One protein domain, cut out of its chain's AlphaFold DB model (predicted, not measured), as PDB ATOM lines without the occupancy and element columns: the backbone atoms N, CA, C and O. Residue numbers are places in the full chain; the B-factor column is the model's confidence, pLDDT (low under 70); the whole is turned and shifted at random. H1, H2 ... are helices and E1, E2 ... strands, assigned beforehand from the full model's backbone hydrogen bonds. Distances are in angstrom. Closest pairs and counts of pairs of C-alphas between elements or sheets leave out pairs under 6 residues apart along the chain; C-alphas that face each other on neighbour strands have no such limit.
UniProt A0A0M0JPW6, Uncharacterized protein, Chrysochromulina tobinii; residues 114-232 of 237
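AT A GLANCE: This is residues 114 to 232 of the 237 residues of an uncharacterized protein of Chrysochromulina tobinii (UniProt A0A0M0JPW6). Two four-stranded sheets lie partly face to face as a small sandwich, close together along their edge strands E1 and E5 and open on the side of E4 and E8. The helix H1 packs on the first sheet over E4 at one end of the sandwich, and the short H2, which only grazes both sheets, precedes E8. The printed part has 119 residues, with two named helices and eight named strands in the order E1 E2 E3 E4 E5 E6 E7 H1 H2 E8. The sheets, E1 - E2 - E3 - E4 and E5 - E6 - E7 - E8, are antiparallel and the class is mixed, helices and strands. The whole is compact, with a radius of gyration of the C-alphas of 14.0 A and spans of 45 by 31 by 24 A.

IN THESE COORDINATES: E1, residues 119 to 125, is 16.9 A long and begins at C-alpha 119 (49.106, 5.029, 3.988). E2 is residues 136 to 141, 15.4 A; E3 is residues 144 to 149, 16.7 A; E4 is residues 155 to 160, 13.9 A. E5 is residues 169 to 173, 13.6 A; E6 is residues 178 to 183, 16.0 A; E7 is residues 188 to 193, 16.2 A. H1, residues 196 to 207, is 16.3 A long and begins at C-alpha 196 (37.104, -2.903, 22.497). H2 is residues 218 to 222, 8.0 A, and E8, residues 224 to 227, 9.7 A, ends at C-alpha 227 (51.338, 15.822, 24.213).

HOW THE PARTS SIT: E1 to E4 form a meander, each strand the antiparallel neighbour of the one before, and so do E5 to E7. The hairpin E1 and E2 has N 123 and O 138 2.9 A apart, E2 and E3 have N 139 and O 146 at 2.8 A, and E3 and E4 have N 147 and O 157 at 2.8 A. In the second sheet N 171 and O 180 of E5 and E6 are 3.0 A apart, N 181 and O 190 of E6 and E7 2.8 A, and N 227 and O 189 of E8 and E7 2.9 A. The two sheets make a sandwich, two sheets face to face, with strands at 28 degrees; the closest C-alphas of E1 and E5 are those of Gly 121 and Gly 169, 4.6 A. H1 is on the first sheet at a height of 9.4 A, slantwise to the strands at 53 degrees to E4 on the local plane; the closest C-alphas of E4 and H1 are those of Phe 156 and His 203, 6.1 A. H1 is not on the second sheet. Every O i to N i+4 pair of H1 is within hydrogen-bond range; H2 has 0 of 1, and 1 of 2 O i to N i+3 pairs.

THE WHOLE: The C-alphas farthest apart, those of Gln 208 and Arg 230, are 46.1 A apart. The printed part has no cut and no long link. The mean pLDDT of the printed part is 79.6, with residues 152 to 153, 206 to 207, 209 to 224 and 228 to 232 under 70.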
ATOM      1  N   SER A 114      39.123   5.692  -1.323       83.94
ATOM      2  CA  SER A 114      38.231   6.251  -0.303       83.94
ATOM      3  C   SER A 114      38.798   6.075   1.115       83.94
ATOM      4  O   SER A 114      38.607   6.936   1.986       83.94
ATOM      5  N   LEU A 115      39.563   4.999   1.342       84.38
ATOM      6  CA  LEU A 115      40.172   4.679   2.631       84.38
ATOM      7  C   LEU A 115      41.508   5.393   2.826       84.38
ATOM      8  O   LEU A 115      41.746   5.964   3.892       84.38
ATOM      9  N   PHE A 116      42.374   5.393   1.817       88.38
ATOM     10  CA  PHE A 116      43.702   5.993   1.915       88.38
ATOM     11  C   PHE A 116      44.258   6.374   0.543       88.38
ATOM     12  O   PHE A 116      44.045   5.674  -0.444       88.38
ATOM     13  N   THR A 117      44.986   7.489   0.496       91.00
ATOM     14  CA  THR A 117      45.757   7.920  -0.672       91.00
ATOM     15  C   THR A 117      47.251   7.715  -0.458       91.00
ATOM     16  O   THR A 117      47.944   7.426  -1.428       91.00
ATOM     17  N   ALA A 118      47.743   7.805   0.782       93.50
ATOM     18  CA  ALA A 118      49.151   7.607   1.110       93.50
ATOM     19  C   ALA A 118      49.328   6.979   2.509       93.50
ATOM     20  O   ALA A 118      49.782   7.669   3.435       93.50
ATOM     21  N   PRO A 119      49.007   5.680   2.687       95.38
ATOM     22  CA  PRO A 119      49.106   5.029   3.988       95.38
ATOM     23  C   PRO A 119      50.571   4.924   4.427       95.38
ATOM     24  O   PRO A 119      51.414   4.399   3.703       95.38
ATOM     25  N   ARG A 120      50.889   5.410   5.632       95.25
ATOM     26  CA  ARG A 120      52.260   5.447   6.175       95.25
ATOM     27  C   ARG A 120      52.399   4.519   7.373       95.25
ATOM     28  O   ARG A 120      52.428   3.308   7.196       95.25
ATOM     29  N   GLY A 121      52.504   5.045   8.590       96.19
ATOM     30  CA  GLY A 121      52.628   4.225   9.792       96.19
ATOM     31  C   GLY A 121      51.458   3.255   9.931       96.19
ATOM     32  O   GLY A 121      50.312   3.625   9.693       96.19
ATOM     33  N   ILE A 122      51.736   2.018  10.327       97.25
ATOM     34  CA  ILE A 122      50.704   1.029  10.636       97.25
ATOM     35  C   ILE A 122      51.022   0.337  11.954       97.25
ATOM     36  O   ILE A 122      52.182   0.201  12.331       97.25
ATOM     37  N   THR A 123      49.987  -0.101  12.659       96.56
ATOM     38  CA  THR A 123      50.109  -0.908  13.876       96.56
ATOM     39  C   THR A 123      48.880  -1.798  14.048       96.56
ATOM     40  O   THR A 123      47.903  -1.668  13.309       96.56
ATOM     41  N   LEU A 124      48.915  -2.726  15.000       94.75
ATOM     42  CA  LEU A 124      47.802  -3.629  15.284       94.75
ATOM     43  C   LEU A 124      47.243  -3.371  16.677       94.75
ATOM     44  O   LEU A 124      47.981  -3.374  17.661       94.75
ATOM     45  N   LEU A 125      45.920  -3.244  16.761       92.62
ATOM     46  CA  LEU A 125      45.225  -3.453  18.023       92.62
ATOM     47  C   LEU A 125      45.167  -4.959  18.292       92.62
ATOM     48  O   LEU A 125      44.748  -5.715  17.401       92.62
ATOM     49  N   PRO A 126      45.578  -5.410  19.488       88.38
ATOM     50  CA  PRO A 126      45.502  -6.817  19.835       88.38
ATOM     51  C   PRO A 126      44.040  -7.285  19.873       88.38
ATOM     52  O   PRO A 126      43.129  -6.479  20.080       88.38
ATOM     53  N   PRO A 127      43.786  -8.587  19.672       86.00
ATOM     54  CA  PRO A 127      42.468  -9.143  19.922       86.00
ATOM     55  C   PRO A 127      42.119  -9.043  21.411       86.00
ATOM     56  O   PRO A 127      42.978  -9.231  22.271       86.00
ATOM     57  N   ALA A 128      40.838  -8.835  21.697       84.38
ATOM     58  CA  ALA A 128      40.266  -8.897  23.035       84.38
ATOM     59  C   ALA A 128      39.087  -9.882  23.033       84.38
ATOM     60  O   ALA A 128      37.932  -9.483  22.847       84.38
ATOM     61  N   PRO A 129      39.365 -11.192  23.203       78.06
ATOM     62  CA  PRO A 129      38.361 -12.244  23.056       78.06
ATOM     63  C   PRO A 129      37.166 -12.085  23.997       78.06
ATOM     64  O   PRO A 129      36.038 -12.351  23.594       78.06
ATOM     65  N   SER A 130      37.391 -11.586  25.216       79.12
ATOM     66  CA  SER A 130      36.333 -11.315  26.197       79.12
ATOM     67  C   SER A 130      35.319 -10.266  25.728       79.12
ATOM     68  O   SER A 130      34.186 -10.273  26.192       79.12
ATOM     69  N   ALA A 131      35.706  -9.383  24.805       71.62
ATOM     70  CA  ALA A 131      34.839  -8.374  24.199       71.62
ATOM     71  C   ALA A 131      34.320  -8.787  22.807       71.62
ATOM     72  O   ALA A 131      33.648  -8.000  22.143       71.62
ATOM     73  N   GLY A 132      34.676  -9.985  22.320       77.00
ATOM     74  CA  GLY A 132      34.419 -10.423  20.942       77.00
ATOM     75  C   GLY A 132      35.274  -9.715  19.878       77.00
ATOM     76  O   GLY A 132      35.201 -10.064  18.699       77.00
ATOM     77  N   PHE A 133      36.122  -8.763  20.275       79.38
ATOM     78  CA  PHE A 133      36.958  -7.980  19.373       79.38
ATOM     79  C   PHE A 133      38.137  -8.810  18.857       79.38
ATOM     80  O   PHE A 133      38.989  -9.278  19.614       79.38
ATOM     81  N   ARG A 134      38.227  -8.972  17.534       83.56
ATOM     82  CA  ARG A 134      39.259  -9.804  16.889       83.56
ATOM     83  C   ARG A 134      40.565  -9.062  16.595       83.56
ATOM     84  O   ARG A 134      41.435  -9.630  15.939       83.56
ATOM     85  N   GLY A 135      40.703  -7.827  17.070       88.12
ATOM     86  CA  GLY A 135      41.804  -6.932  16.729       88.12
ATOM     87  C   GLY A 135      41.485  -6.069  15.509       88.12
ATOM     88  O   GLY A 135      40.521  -6.309  14.774       88.12
ATOM     89  N   ALA A 136      42.331  -5.072  15.269       90.88
ATOM     90  CA  ALA A 136      42.201  -4.154  14.143       90.88
ATOM     91  C   ALA A 136      43.571  -3.759  13.597       90.88
ATOM     92  O   ALA A 136      44.559  -3.736  14.329       90.88
ATOM     93  N   LEU A 137      43.615  -3.434  12.311       94.31
ATOM     94  CA  LEU A 137      44.747  -2.757  11.697       94.31
ATOM     95  C   LEU A 137      44.506  -1.256  11.814       94.31
ATOM     96  O   LEU A 137      43.458  -0.767  11.406       94.31
ATOM     97  N   VAL A 138      45.471  -0.535  12.366       95.62
ATOM     98  CA  VAL A 138      45.421   0.919  12.493       95.62
ATOM     99  C   VAL A 138      46.434   1.507  11.529       95.62
ATOM    100  O   VAL A 138      47.585   1.076  11.507       95.62
ATOM    101  N   VAL A 139      45.997   2.467  10.725       96.19
ATOM    102  CA  VAL A 139      46.749   3.025   9.603       96.19
ATOM    103  C   VAL A 139      46.782   4.539   9.733       96.19
ATOM    104  O   VAL A 139      45.744   5.181   9.880       96.19
ATOM    105  N   ALA A 140      47.976   5.112   9.691       96.25
ATOM    106  CA  ALA A 140      48.181   6.544   9.607       96.25
ATOM    107  C   ALA A 140      48.041   6.975   8.150       96.25
ATOM    108  O   ALA A 140      48.715   6.444   7.267       96.25
ATOM    109  N   GLU A 141      47.173   7.952   7.928       92.50
ATOM    110  CA  GLU A 141      46.836   8.482   6.616       92.50
ATOM    111  C   GLU A 141      46.812  10.008   6.709       92.50
ATOM    112  O   GLU A 141      45.831  10.595   7.166       92.50
ATOM    113  N   ALA A 142      47.903  10.658   6.302       89.88
ATOM    114  CA  ALA A 142      48.085  12.109   6.370       89.88
ATOM    115  C   ALA A 142      47.667  12.719   7.728       89.88
ATOM    116  O   ALA A 142      48.444  12.712   8.677       89.88
ATOM    117  N   ARG A 143      46.442  13.251   7.834       92.06
ATOM    118  CA  ARG A 143      45.901  13.944   9.022       92.06
ATOM    119  C   ARG A 143      44.862  13.128   9.795       92.06
ATOM    120  O   ARG A 143      44.104  13.678  10.596       92.06
ATOM    121  N   ARG A 144      44.744  11.838   9.499       92.38
ATOM    122  CA  ARG A 144      43.769  10.948  10.121       92.38
ATOM    123  C   ARG A 144      44.370   9.590  10.440       92.38
ATOM    124  O   ARG A 144      45.375   9.175   9.867       92.38
ATOM    125  N   VAL A 145      43.700   8.891  11.342       93.38
ATOM    126  CA  VAL A 145      43.947   7.484  11.632       93.38
ATOM    127  C   VAL A 145      42.750   6.678  11.153       93.38
ATOM    128  O   VAL A 145      41.606   7.003  11.462       93.38
ATOM    129  N   VAL A 146      43.017   5.630  10.386       92.69
ATOM    130  CA  VAL A 146      42.023   4.723   9.813       92.69
ATOM    131  C   VAL A 146      42.146   3.379  10.521       92.69
ATOM    132  O   VAL A 146      43.234   2.816  10.604       92.69
ATOM    133  N   MET A 147      41.042   2.859  11.047       91.94
ATOM    134  CA  MET A 147      40.983   1.551  11.695       91.94
ATOM    135  C   MET A 147      40.213   0.580  10.813       91.94
ATOM    136  O   MET A 147      39.048   0.809  10.492       91.94
ATOM    137  N   LEU A 148      40.858  -0.518  10.443       89.88
ATOM    138  CA  LEU A 148      40.311  -1.556   9.583       89.88
ATOM    139  C   LEU A 148      40.196  -2.874  10.343       89.88
ATOM    140  O   LEU A 148      40.990  -3.168  11.241       89.88
ATOM    141  N   SER A 149      39.269  -3.728   9.917       85.94
ATOM    142  CA  SER A 149      39.293  -5.138  10.305       85.94
ATOM    143  C   SER A 149      40.650  -5.755   9.982       85.94
ATOM    144  O   SER A 149      41.301  -5.390   9.005       85.94
ATOM    145  N   LEU A 150      41.076  -6.761  10.750       83.69
ATOM    146  CA  LEU A 150      42.296  -7.501  10.409       83.69
ATOM    147  C   LEU A 150      42.172  -8.309   9.106       83.69
ATOM    148  O   LEU A 150      43.148  -8.910   8.670       83.69
ATOM    149  N   THR A 151      40.987  -8.398   8.494       76.19
ATOM    150  CA  THR A 151      40.885  -8.880   7.112       76.19
ATOM    151  C   THR A 151      41.266  -7.796   6.115       76.19
ATOM    152  O   THR A 151      41.595  -8.152   4.995       76.19
ATOM    153  N   GLY A 152      41.287  -6.517   6.499       64.50
ATOM    154  CA  GLY A 152      41.579  -5.369   5.643       64.50
ATOM    155  C   GLY A 152      40.461  -5.092   4.644       64.50
ATOM    156  O   GLY A 152      40.737  -4.732   3.507       64.50
ATOM    157  N   GLN A 153      39.213  -5.402   4.992       68.94
ATOM    158  CA  GLN A 153      38.070  -5.246   4.080       68.94
ATOM    159  C   GLN A 153      37.004  -4.291   4.598       68.94
ATOM    160  O   GLN A 153      36.103  -3.944   3.845       68.94
ATOM    161  N   ARG A 154      37.060  -3.902   5.873       71.50
ATOM    162  CA  ARG A 154      36.020  -3.073   6.478       71.50
ATOM    163  C   ARG A 154      36.635  -1.994   7.330       71.50
ATOM    164  O   ARG A 154      37.485  -2.285   8.168       71.50
ATOM    165  N   LEU A 155      36.181  -0.774   7.089       71.81
ATOM    166  CA  LEU A 155      36.449   0.370   7.931       71.81
ATOM    167  C   LEU A 155      35.630   0.226   9.214       71.81
ATOM    168  O   LEU A 155      34.417   0.069   9.154       71.81
ATOM    169  N   PHE A 156      36.295   0.258  10.364       70.69
ATOM    170  CA  PHE A 156      35.622   0.447  11.648       70.69
ATOM    171  C   PHE A 156      35.416   1.922  11.931       70.69
ATOM    172  O   PHE A 156      34.396   2.324  12.482       70.69
ATOM    173  N   HIS A 157      36.444   2.714  11.626       77.44
ATOM    174  CA  HIS A 157      36.495   4.095  12.051       77.44
ATOM    175  C   HIS A 157      37.577   4.865  11.297       77.44
ATOM    176  O   HIS A 157      38.651   4.326  11.025       77.44
ATOM    177  N   ALA A 158      37.319   6.135  11.004       81.75
ATOM    178  CA  ALA A 158      38.331   7.071  10.539       81.75
ATOM    179  C   ALA A 158      38.269   8.314  11.421       81.75
ATOM    180  O   ALA A 158      37.260   9.012  11.446       81.75
ATOM    181  N   LEU A 159      39.356   8.586  12.132       87.38
ATOM    182  CA  LEU A 159      39.451   9.700  13.058       87.38
ATOM    183  C   LEU A 159      40.358  10.776  12.476       87.38
ATOM    184  O   LEU A 159      41.564  10.567  12.330       87.38
ATOM    185  N   ARG A 160      39.787  11.936  12.155       89.88
ATOM    186  CA  ARG A 160      40.563  13.118  11.777       89.88
ATOM    187  C   ARG A 160      41.150  13.752  13.034       89.88
ATOM    188  O   ARG A 160      40.420  14.043  13.972       89.88
ATOM    189  N   LEU A 161      42.459  13.986  13.037       89.06
ATOM    190  CA  LEU A 161      43.146  14.613  14.163       89.06
ATOM    191  C   LEU A 161      43.300  16.108  13.881       89.06
ATOM    192  O   LEU A 161      43.994  16.517  12.947       89.06
ATOM    193  N   VAL A 162      42.611  16.938  14.664       89.31
ATOM    194  CA  VAL A 162      42.699  18.397  14.540       89.31
ATOM    195  C   VAL A 162      44.125  18.841  14.873       89.31
ATOM    196  O   VAL A 162      44.691  18.440  15.884       89.31
ATOM    197  N   GLY A 163      44.725  19.647  13.993       88.50
ATOM    198  CA  GLY A 163      46.115  20.095  14.126       88.50
ATOM    199  C   GLY A 163      47.167  19.113  13.600       88.50
ATOM    200  O   GLY A 163      48.325  19.505  13.473       88.50
ATOM    201  N   ALA A 164      46.791  17.884  13.227       91.06
ATOM    202  CA  ALA A 164      47.710  16.989  12.533       91.06
ATOM    203  C   ALA A 164      48.012  17.511  11.121       91.06
ATOM    204  O   ALA A 164      47.140  18.013  10.404       91.06
ATOM    205  N   VAL A 165      49.265  17.361  10.718       91.81
ATOM    206  CA  VAL A 165      49.819  17.731   9.421       91.81
ATOM    207  C   VAL A 165      50.173  16.475   8.634       91.81
ATOM    208  O   VAL A 165      49.729  16.349   7.489       91.81
ATOM    209  N   ASN A 166      50.955  15.570   9.227       93.00
ATOM    210  CA  ASN A 166      51.457  14.366   8.574       93.00
ATOM    211  C   ASN A 166      51.868  13.303   9.609       93.00
ATOM    212  O   ASN A 166      53.012  13.253  10.062       93.00
ATOM    213  N   ILE A 167      50.930  12.431   9.963       93.75
ATOM    214  CA  ILE A 167      51.152  11.325  10.892       93.75
ATOM    215  C   ILE A 167      52.037  10.281  10.206       93.75
ATOM    216  O   ILE A 167      51.678   9.720   9.168       93.75
ATOM    217  N   LEU A 168      53.197  10.005  10.801       93.06
ATOM    218  CA  LEU A 168      54.185   9.081  10.236       93.06
ATOM    219  C   LEU A 168      54.280   7.771  11.011       93.06
ATOM    220  O   LEU A 168      54.475   6.720  10.405       93.06
ATOM    221  N   GLY A 169      54.151   7.836  12.335       92.31
ATOM    222  CA  GLY A 169      54.350   6.697  13.225       92.31
ATOM    223  C   GLY A 169      53.100   6.386  14.031       92.31
ATOM    224  O   GLY A 169      52.410   7.295  14.489       92.31
ATOM    225  N   LEU A 170      52.845   5.096  14.231       96.62
ATOM    226  CA  LEU A 170      51.819   4.606  15.142       96.62
ATOM    227  C   LEU A 170      52.435   3.619  16.129       96.62
ATOM    228  O   LEU A 170      53.239   2.772  15.747       96.62
ATOM    229  N   SER A 171      52.011   3.680  17.384       95.56
ATOM    230  CA  SER A 171      52.280   2.634  18.372       95.56
ATOM    231  C   SER A 171      51.055   2.402  19.250       95.56
ATOM    232  O   SER A 171      50.143   3.226  19.289       95.56
ATOM    233  N   VAL A 172      51.002   1.252  19.917       95.19
ATOM    234  CA  VAL A 172      49.863   0.855  20.749       95.19
ATOM    235  C   VAL A 172      50.363   0.542  22.144       95.19
ATOM    236  O   VAL A 172      51.287  -0.248  22.315       95.19
ATOM    237  N   ASN A 173      49.700   1.115  23.142       94.81
ATOM    238  CA  ASN A 173      49.780   0.652  24.515       94.81
ATOM    239  C   ASN A 173      48.500  -0.129  24.820       94.81
ATOM    240  O   ASN A 173      47.447   0.453  25.084       94.81
ATOM    241  N   SER A 174      48.578  -1.456  24.745       90.06
ATOM    242  CA  SER A 174      47.423  -2.333  24.952       90.06
ATOM    243  C   SER A 174      46.932  -2.330  26.397       90.06
ATOM    244  O   SER A 174      45.728  -2.342  26.623       90.06
ATOM    245  N   ALA A 175      47.839  -2.226  27.370       90.19
ATOM    246  CA  ALA A 175      47.485  -2.168  28.787       90.19
ATOM    247  C   ALA A 175      46.637  -0.931  29.120       90.19
ATOM    248  O   ALA A 175      45.731  -1.001  29.946       90.19
ATOM    249  N   ARG A 176      46.912   0.193  28.449       91.94
ATOM    250  CA  ARG A 176      46.160   1.447  28.609       91.94
ATOM    251  C   ARG A 176      45.041   1.637  27.588       91.94
ATOM    252  O   ARG A 176      44.310   2.615  27.687       91.94
ATOM    253  N   ARG A 177      44.915   0.727  26.618       92.12
ATOM    254  CA  ARG A 177      44.011   0.851  25.465       92.12
ATOM    255  C   ARG A 177      44.163   2.190  24.735       92.12
ATOM    256  O   ARG A 177      43.194   2.897  24.467       92.12
ATOM    257  N   GLU A 178      45.403   2.541  24.411       94.44
ATOM    258  CA  GLU A 178      45.748   3.793  23.730       94.44
ATOM    259  C   GLU A 178      46.537   3.519  22.443       94.44
ATOM    260  O   GLU A 178      47.413   2.650  22.406       94.44
ATOM    261  N   VAL A 179      46.252   4.291  21.395       95.06
ATOM    262  CA  VAL A 179      47.085   4.424  20.196       95.06
ATOM    263  C   VAL A 179      47.804   5.762  20.258       95.06
ATOM    264  O   VAL A 179      47.181   6.794  20.485       95.06
ATOM    265  N   TYR A 180      49.107   5.751  20.018       96.19
ATOM    266  CA  TYR A 180      49.926   6.950  19.921       96.19
ATOM    267  C   TYR A 180      50.226   7.208  18.451       96.19
ATOM    268  O   TYR A 180      50.784   6.339  17.777       96.19
ATOM    269  N   ALA A 181      49.863   8.389  17.963       96.12
ATOM    270  CA  ALA A 181      50.117   8.839  16.604       96.12
ATOM    271  C   ALA A 181      51.131   9.983  16.623       96.12
ATOM    272  O   ALA A 181      50.852  11.066  17.136       96.12
ATOM    273  N   ALA A 182      52.321   9.723  16.086       95.81
ATOM    274  CA  ALA A 182      53.407  10.690  16.037       95.81
ATOM    275  C   ALA A 182      53.330  11.516  14.751       95.81
ATOM    276  O   ALA A 182      53.336  10.966  13.643       95.81
ATOM    277  N   ASP A 183      53.315  12.836  14.914       95.06
ATOM    278  CA  ASP A 183      53.336  13.814  13.834       95.06
ATOM    279  C   ASP A 183      54.546  14.746  14.000       95.06
ATOM    280  O   ASP A 183      54.474  15.776  14.682       95.06
ATOM    281  N   PRO A 184      55.690  14.396  13.388       92.62
ATOM    282  CA  PRO A 184      56.896  15.209  13.485       92.62
ATOM    283  C   PRO A 184      56.741  16.598  12.861       92.62
ATOM    284  O   PRO A 184      57.399  17.538  13.305       92.62
ATOM    285  N   ALA A 185      55.869  16.752  11.857       91.94
ATOM    286  CA  ALA A 185      55.635  18.036  11.204       91.94
ATOM    287  C   ALA A 185      54.860  18.993  12.122       91.94
ATOM    288  O   ALA A 185      55.194  20.175  12.204       91.94
ATOM    289  N   ALA A 186      53.880  18.471  12.861       91.50
ATOM    290  CA  ALA A 186      53.169  19.204  13.906       91.50
ATOM    291  C   ALA A 186      53.962  19.312  15.224       91.50
ATOM    292  O   ALA A 186      53.569  20.077  16.103       91.50
ATOM    293  N   LYS A 187      55.075  18.572  15.362       94.62
ATOM    294  CA  LYS A 187      55.851  18.414  16.607       94.62
ATOM    295  C   LYS A 187      54.977  17.934  17.768       94.62
ATOM    296  O   LYS A 187      55.068  18.460  18.874       94.62
ATOM    297  N   ALA A 188      54.119  16.959  17.476       92.69
ATOM    298  CA  ALA A 188      53.076  16.506  18.378       92.69
ATOM    299  C   ALA A 188      52.959  14.983  18.415       92.69
ATOM    300  O   ALA A 188      53.192  14.293  17.417       92.69
ATOM    301  N   VAL A 189      52.527  14.467  19.566       94.62
ATOM    302  CA  VAL A 189      52.020  13.099  19.696       94.62
ATOM    303  C   VAL A 189      50.562  13.156  20.124       94.62
ATOM    304  O   VAL A 189      50.223  13.711  21.170       94.62
ATOM    305  N   PHE A 190      49.696  12.557  19.316       93.62
ATOM    306  CA  PHE A 190      48.283  12.402  19.624       93.62
ATOM    307  C   PHE A 190      48.066  11.065  20.324       93.62
ATOM    308  O   PHE A 190      48.558  10.035  19.863       93.62
ATOM    309  N   VAL A 191      47.307  11.073  21.416       94.25
ATOM    310  CA  VAL A 191      46.918   9.854  22.132       94.25
ATOM    311  C   VAL A 191      45.438   9.604  21.900       94.25
ATOM    312  O   VAL A 191      44.618  10.450  22.241       94.25
ATOM    313  N   ILE A 192      45.101   8.448  21.337       92.19
ATOM    314  CA  ILE A 192      43.740   8.047  20.981       92.19
ATOM    315  C   ILE A 192      43.359   6.858  21.860       92.19
ATOM    316  O   ILE A 192      43.860   5.748  21.666       92.19
ATOM    317  N   ALA A 193      42.482   7.076  22.838       90.94
ATOM    318  CA  ALA A 193      41.926   5.983  23.630       90.94
ATOM    319  C   ALA A 193      40.927   5.168  22.792       90.94
ATOM    320  O   ALA A 193      40.121   5.740  22.057       90.94
ATOM    321  N   TYR A 194      40.942   3.844  22.936       87.56
ATOM    322  CA  TYR A 194      39.975   2.958  22.292       87.56
ATOM    323  C   TYR A 194      39.239   2.079  23.302       87.56
ATOM    324  O   TYR A 194      39.733   1.774  24.386       87.56
ATOM    325  N   ASP A 195      38.031   1.669  22.923       87.00
ATOM    326  CA  ASP A 195      37.205   0.739  23.684       87.00
ATOM    327  C   ASP A 195      36.861  -0.468  22.805       87.00
ATOM    328  O   ASP A 195      36.300  -0.328  21.719       87.00
ATOM    329  N   GLU A 196      37.237  -1.658  23.260       83.44
ATOM    330  CA  GLU A 196      37.104  -2.903  22.497       83.44
ATOM    331  C   GLU A 196      35.640  -3.317  22.312       83.44
ATOM    332  O   GLU A 196      35.297  -3.888  21.278       83.44
ATOM    333  N   VAL A 197      34.769  -3.005  23.278       82.19
ATOM    334  CA  VAL A 197      33.333  -3.308  23.204       82.19
ATOM    335  C   VAL A 197      32.672  -2.388  22.183       82.19
ATOM    336  O   VAL A 197      31.926  -2.862  21.327       82.19
ATOM    337  N   ALA A 198      32.996  -1.093  22.212       82.06
ATOM    338  CA  ALA A 198      32.512  -0.130  21.228       82.06
ATOM    339  C   ALA A 198      33.009  -0.471  19.812       82.06
ATOM    340  O   ALA A 198      32.221  -0.479  18.867       82.06
ATOM    341  N   LEU A 199      34.292  -0.820  19.666       81.25
ATOM    342  CA  LEU A 199      34.854  -1.256  18.386       81.25
ATOM    343  C   LEU A 199      34.200  -2.547  17.876       81.25
ATOM    344  O   LEU A 199      33.913  -2.654  16.684       81.25
ATOM    345  N   ASN A 200      33.916  -3.512  18.755       79.19
ATOM    346  CA  ASN A 200      33.208  -4.728  18.365       79.19
ATOM    347  C   ASN A 200      31.747  -4.446  17.972       79.19
ATOM    348  O   ASN A 200      31.255  -4.989  16.988       79.19
ATOM    349  N   ALA A 201      31.056  -3.550  18.677       79.00
ATOM    350  CA  ALA A 201      29.701  -3.145  18.307       79.00
ATOM    351  C   ALA A 201      29.665  -2.476  16.921       79.00
ATOM    352  O   ALA A 201      28.795  -2.792  16.111       79.00
ATOM    353  N   LEU A 202      30.637  -1.605  16.617       75.38
ATOM    354  CA  LEU A 202      30.800  -1.016  15.282       75.38
ATOM    355  C   LEU A 202      31.068  -2.090  14.217       75.38
ATOM    356  O   LEU A 202      30.475  -2.048  13.139       75.38
ATOM    357  N   HIS A 203      31.904  -3.085  14.531       73.69
ATOM    358  CA  HIS A 203      32.160  -4.217  13.639       73.69
ATOM    359  C   HIS A 203      30.877  -4.972  13.272       73.69
ATOM    360  O   HIS A 203      30.647  -5.234  12.088       73.69
ATOM    361  N   LEU A 204      30.057  -5.296  14.275       77.94
ATOM    362  CA  LEU A 204      28.823  -6.061  14.108       77.94
ATOM    363  C   LEU A 204      27.751  -5.279  13.335       77.94
ATOM    364  O   LEU A 204      27.077  -5.853  12.484       77.94
ATOM    365  N   ARG A 205      27.627  -3.963  13.561       74.31
ATOM    366  CA  ARG A 205      26.699  -3.108  12.793       74.31
ATOM    367  C   ARG A 205      27.047  -3.091  11.304       74.31
ATOM    368  O   ARG A 205      26.180  -3.319  10.464       74.31
ATOM    369  N   HIS A 206      28.330  -2.930  10.976       67.62
ATOM    370  CA  HIS A 206      28.789  -3.026   9.589       67.62
ATOM    371  C   HIS A 206      28.603  -4.433   8.993       67.62
ATOM    372  O   HIS A 206      28.389  -4.556   7.788       67.62
ATOM    373  N   GLU A 207      28.670  -5.501   9.798       67.94
ATOM    374  CA  GLU A 207      28.351  -6.866   9.348       67.94
ATOM    375  C   GLU A 207      26.899  -7.046   8.922       67.94
ATOM    376  O   GLU A 207      26.635  -7.797   7.985       67.94
ATOM    377  N   GLN A 208      25.983  -6.319   9.552       73.19
ATOM    378  CA  GLN A 208      24.551  -6.408   9.291       73.19
ATOM    379  C   GLN A 208      24.081  -5.504   8.139       73.19
ATOM    380  O   GLN A 208      22.887  -5.441   7.865       73.19
ATOM    381  N   GLY A 209      24.999  -4.827   7.436       58.59
ATOM    382  CA  GLY A 209      24.667  -4.026   6.254       58.59
ATOM    383  C   GLY A 209      23.900  -2.736   6.555       58.59
ATOM    384  O   GLY A 209      23.341  -2.140   5.636       58.59
ATOM    385  N   SER A 210      23.869  -2.275   7.811       48.56
ATOM    386  CA  SER A 210      23.342  -0.947   8.119       48.56
ATOM    387  C   SER A 210      24.314   0.111   7.582       48.56
ATOM    388  O   SER A 210      25.433   0.213   8.081       48.56
ATOM    389  N   VAL A 211      23.868   0.790   6.521       45.12
ATOM    390  CA  VAL A 211      24.334   2.011   5.830       45.12
ATOM    391  C   VAL A 211      25.575   2.721   6.389       45.12
ATOM    392  O   VAL A 211      25.711   2.914   7.591       45.12
ATOM    393  N   GLU A 212      26.418   3.185   5.454       42.28
ATOM    394  CA  GLU A 212      27.510   4.160   5.592       42.28
ATOM    395  C   GLU A 212      27.141   5.379   6.453       42.28
ATOM    396  O   GLU A 212      26.921   6.488   5.968       42.28
ATOM    397  N   GLU A 213      27.126   5.218   7.767       42.81
ATOM    398  CA  GLU A 213      27.267   6.359   8.644       42.81
ATOM    399  C   GLU A 213      28.755   6.714   8.608       42.81
ATOM    400  O   GLU A 213      29.602   6.024   9.184       42.81
ATOM    401  N   ARG A 214      29.097   7.807   7.911       42.00
ATOM    402  CA  ARG A 214      30.236   8.633   8.326       42.00
ATOM    403  C   ARG A 214      29.930   9.054   9.755       42.00
ATOM    404  O   ARG A 214      29.403  10.133   9.996       42.00
ATOM    405  N   ALA A 215      30.218   8.173  10.701       37.56
ATOM    406  CA  ALA A 215      30.222   8.504  12.098       37.56
ATOM    407  C   ALA A 215      31.436   9.424  12.285       37.56
ATOM    408  O   ALA A 215      32.524   8.986  12.660       37.56
ATOM    409  N   GLU A 216      31.261  10.710  11.963       39.47
ATOM    410  CA  GLU A 216      31.965  11.784  12.654       39.47
ATOM    411  C   GLU A 216      31.549  11.657  14.118       39.47
ATOM    412  O   GLU A 216      30.610  12.283  14.602       39.47
ATOM    413  N   VAL A 217      32.200  10.732  14.820       40.28
ATOM    414  CA  VAL A 217      32.039  10.579  16.253       40.28
ATOM    415  C   VAL A 217      32.748  11.775  16.873       40.28
ATOM    416  O   VAL A 217      33.935  11.731  17.198       40.28
ATOM    417  N   SER A 218      31.988  12.853  17.044       37.03
ATOM    418  CA  SER A 218      32.349  14.042  17.820       37.03
ATOM    419  C   SER A 218      32.766  13.710  19.261       37.03
ATOM    420  O   SER A 218      33.399  14.524  19.923       37.03
ATOM    421  N   SER A 219      32.507  12.492  19.758       35.81
ATOM    422  CA  SER A 219      32.943  12.078  21.099       35.81
ATOM    423  C   SER A 219      34.444  11.782  21.217       35.81
ATOM    424  O   SER A 219      34.955  11.681  22.335       35.81
ATOM    425  N   CYS A 220      35.191  11.692  20.108       36.19
ATOM    426  CA  CYS A 220      36.646  11.535  20.181       36.19
ATOM    427  C   CYS A 220      37.385  12.862  20.436       36.19
ATOM    428  O   CYS A 220      38.504  12.833  20.955       36.19
ATOM    429  N   GLU A 221      36.751  14.019  20.188       40.12
ATOM    430  CA  GLU A 221      37.307  15.323  20.590       40.12
ATOM    431  C   GLU A 221      37.538  15.402  22.109       40.12
ATOM    432  O   GLU A 221      38.449  16.088  22.555       40.12
ATOM    433  N   GLN A 222      36.801  14.622  22.912       38.22
ATOM    434  CA  GLN A 222      36.989  14.558  24.366       38.22
ATOM    435  C   GLN A 222      38.106  13.605  24.827       38.22
ATOM    436  O   GLN A 222      38.478  13.633  25.999       38.22
ATOM    437  N   ARG A 223      38.634  12.729  23.958       53.03
ATOM    438  CA  ARG A 223      39.591  11.668  24.355       53.03
ATOM    439  C   ARG A 223      40.918  11.709  23.607       53.03
ATOM    440  O   ARG A 223      41.812  10.931  23.941       53.03
ATOM    441  N   CYS A 224      41.062  12.608  22.637       51.84
ATOM    442  CA  CYS A 224      42.347  12.910  22.029       51.84
ATOM    443  C   CYS A 224      43.068  13.969  22.855       51.84
ATOM    444  O   CYS A 224      42.655  15.124  22.887       51.84
ATOM    445  N   ARG A 225      44.174  13.588  23.496       76.88
ATOM    446  CA  ARG A 225      45.096  14.562  24.093       76.88
ATOM    447  C   ARG A 225      46.335  14.709  23.224       76.88
ATOM    448  O   ARG A 225      46.864  13.715  22.721       76.88
ATOM    449  N   VAL A 226      46.777  15.949  23.062       72.44
ATOM    450  CA  VAL A 226      48.024  16.295  22.384       72.44
ATOM    451  C   VAL A 226      49.095  16.462  23.447       72.44
ATOM    452  O   VAL A 226      48.950  17.297  24.335       72.44
ATOM    453  N   VAL A 227      50.154  15.664  23.366       72.25
ATOM    454  CA  VAL A 227      51.338  15.822  24.213       72.25
ATOM    455  C   VAL A 227      52.376  16.586  23.396       72.25
ATOM    456  O   VAL A 227      52.842  16.081  22.373       72.25
ATOM    457  N   ASN A 228      52.701  17.810  23.824       63.50
ATOM    458  CA  ASN A 228      53.719  18.664  23.208       63.50
ATOM    459  C   ASN A 228      54.771  19.051  24.253       63.50
ATOM    460  O   ASN A 228      54.416  19.485  25.348       63.50
ATOM    461  N   ASP A 229      56.050  19.033  23.867       50.66
ATOM    462  CA  ASP A 229      57.209  19.362  24.723       50.66
ATOM    463  C   ASP A 229      57.180  20.767  25.354       50.66
ATOM    464  O   ASP A 229      58.039  21.108  26.164       50.66
ATOM    465  N   ARG A 230      56.225  21.627  24.982       50.53
ATOM    466  CA  ARG A 230      56.214  23.033  25.396       50.53
ATOM    467  C   ARG A 230      55.401  23.361  26.649       50.53
ATOM    468  O   ARG A 230      55.593  24.472  27.118       50.53
ATOM    469  N   ASN A 231      54.567  22.473  27.213       47.03
ATOM    470  CA  ASN A 231      53.657  22.880  28.308       47.03
ATOM    471  C   ASN A 231      53.463  21.921  29.505       47.03
ATOM    472  O   ASN A 231      52.831  22.333  30.473       47.03
ATOM    473  N   ASP A 232      54.047  20.720  29.548       46.25
ATOM    474  CA  ASP A 232      53.799  19.801  30.685       46.25
ATOM    475  C   ASP A 232      54.670  20.073  31.936       46.25
ATOM    476  O   ASP A 232      54.606  19.337  32.918       46.25
TER     477      ASP A 232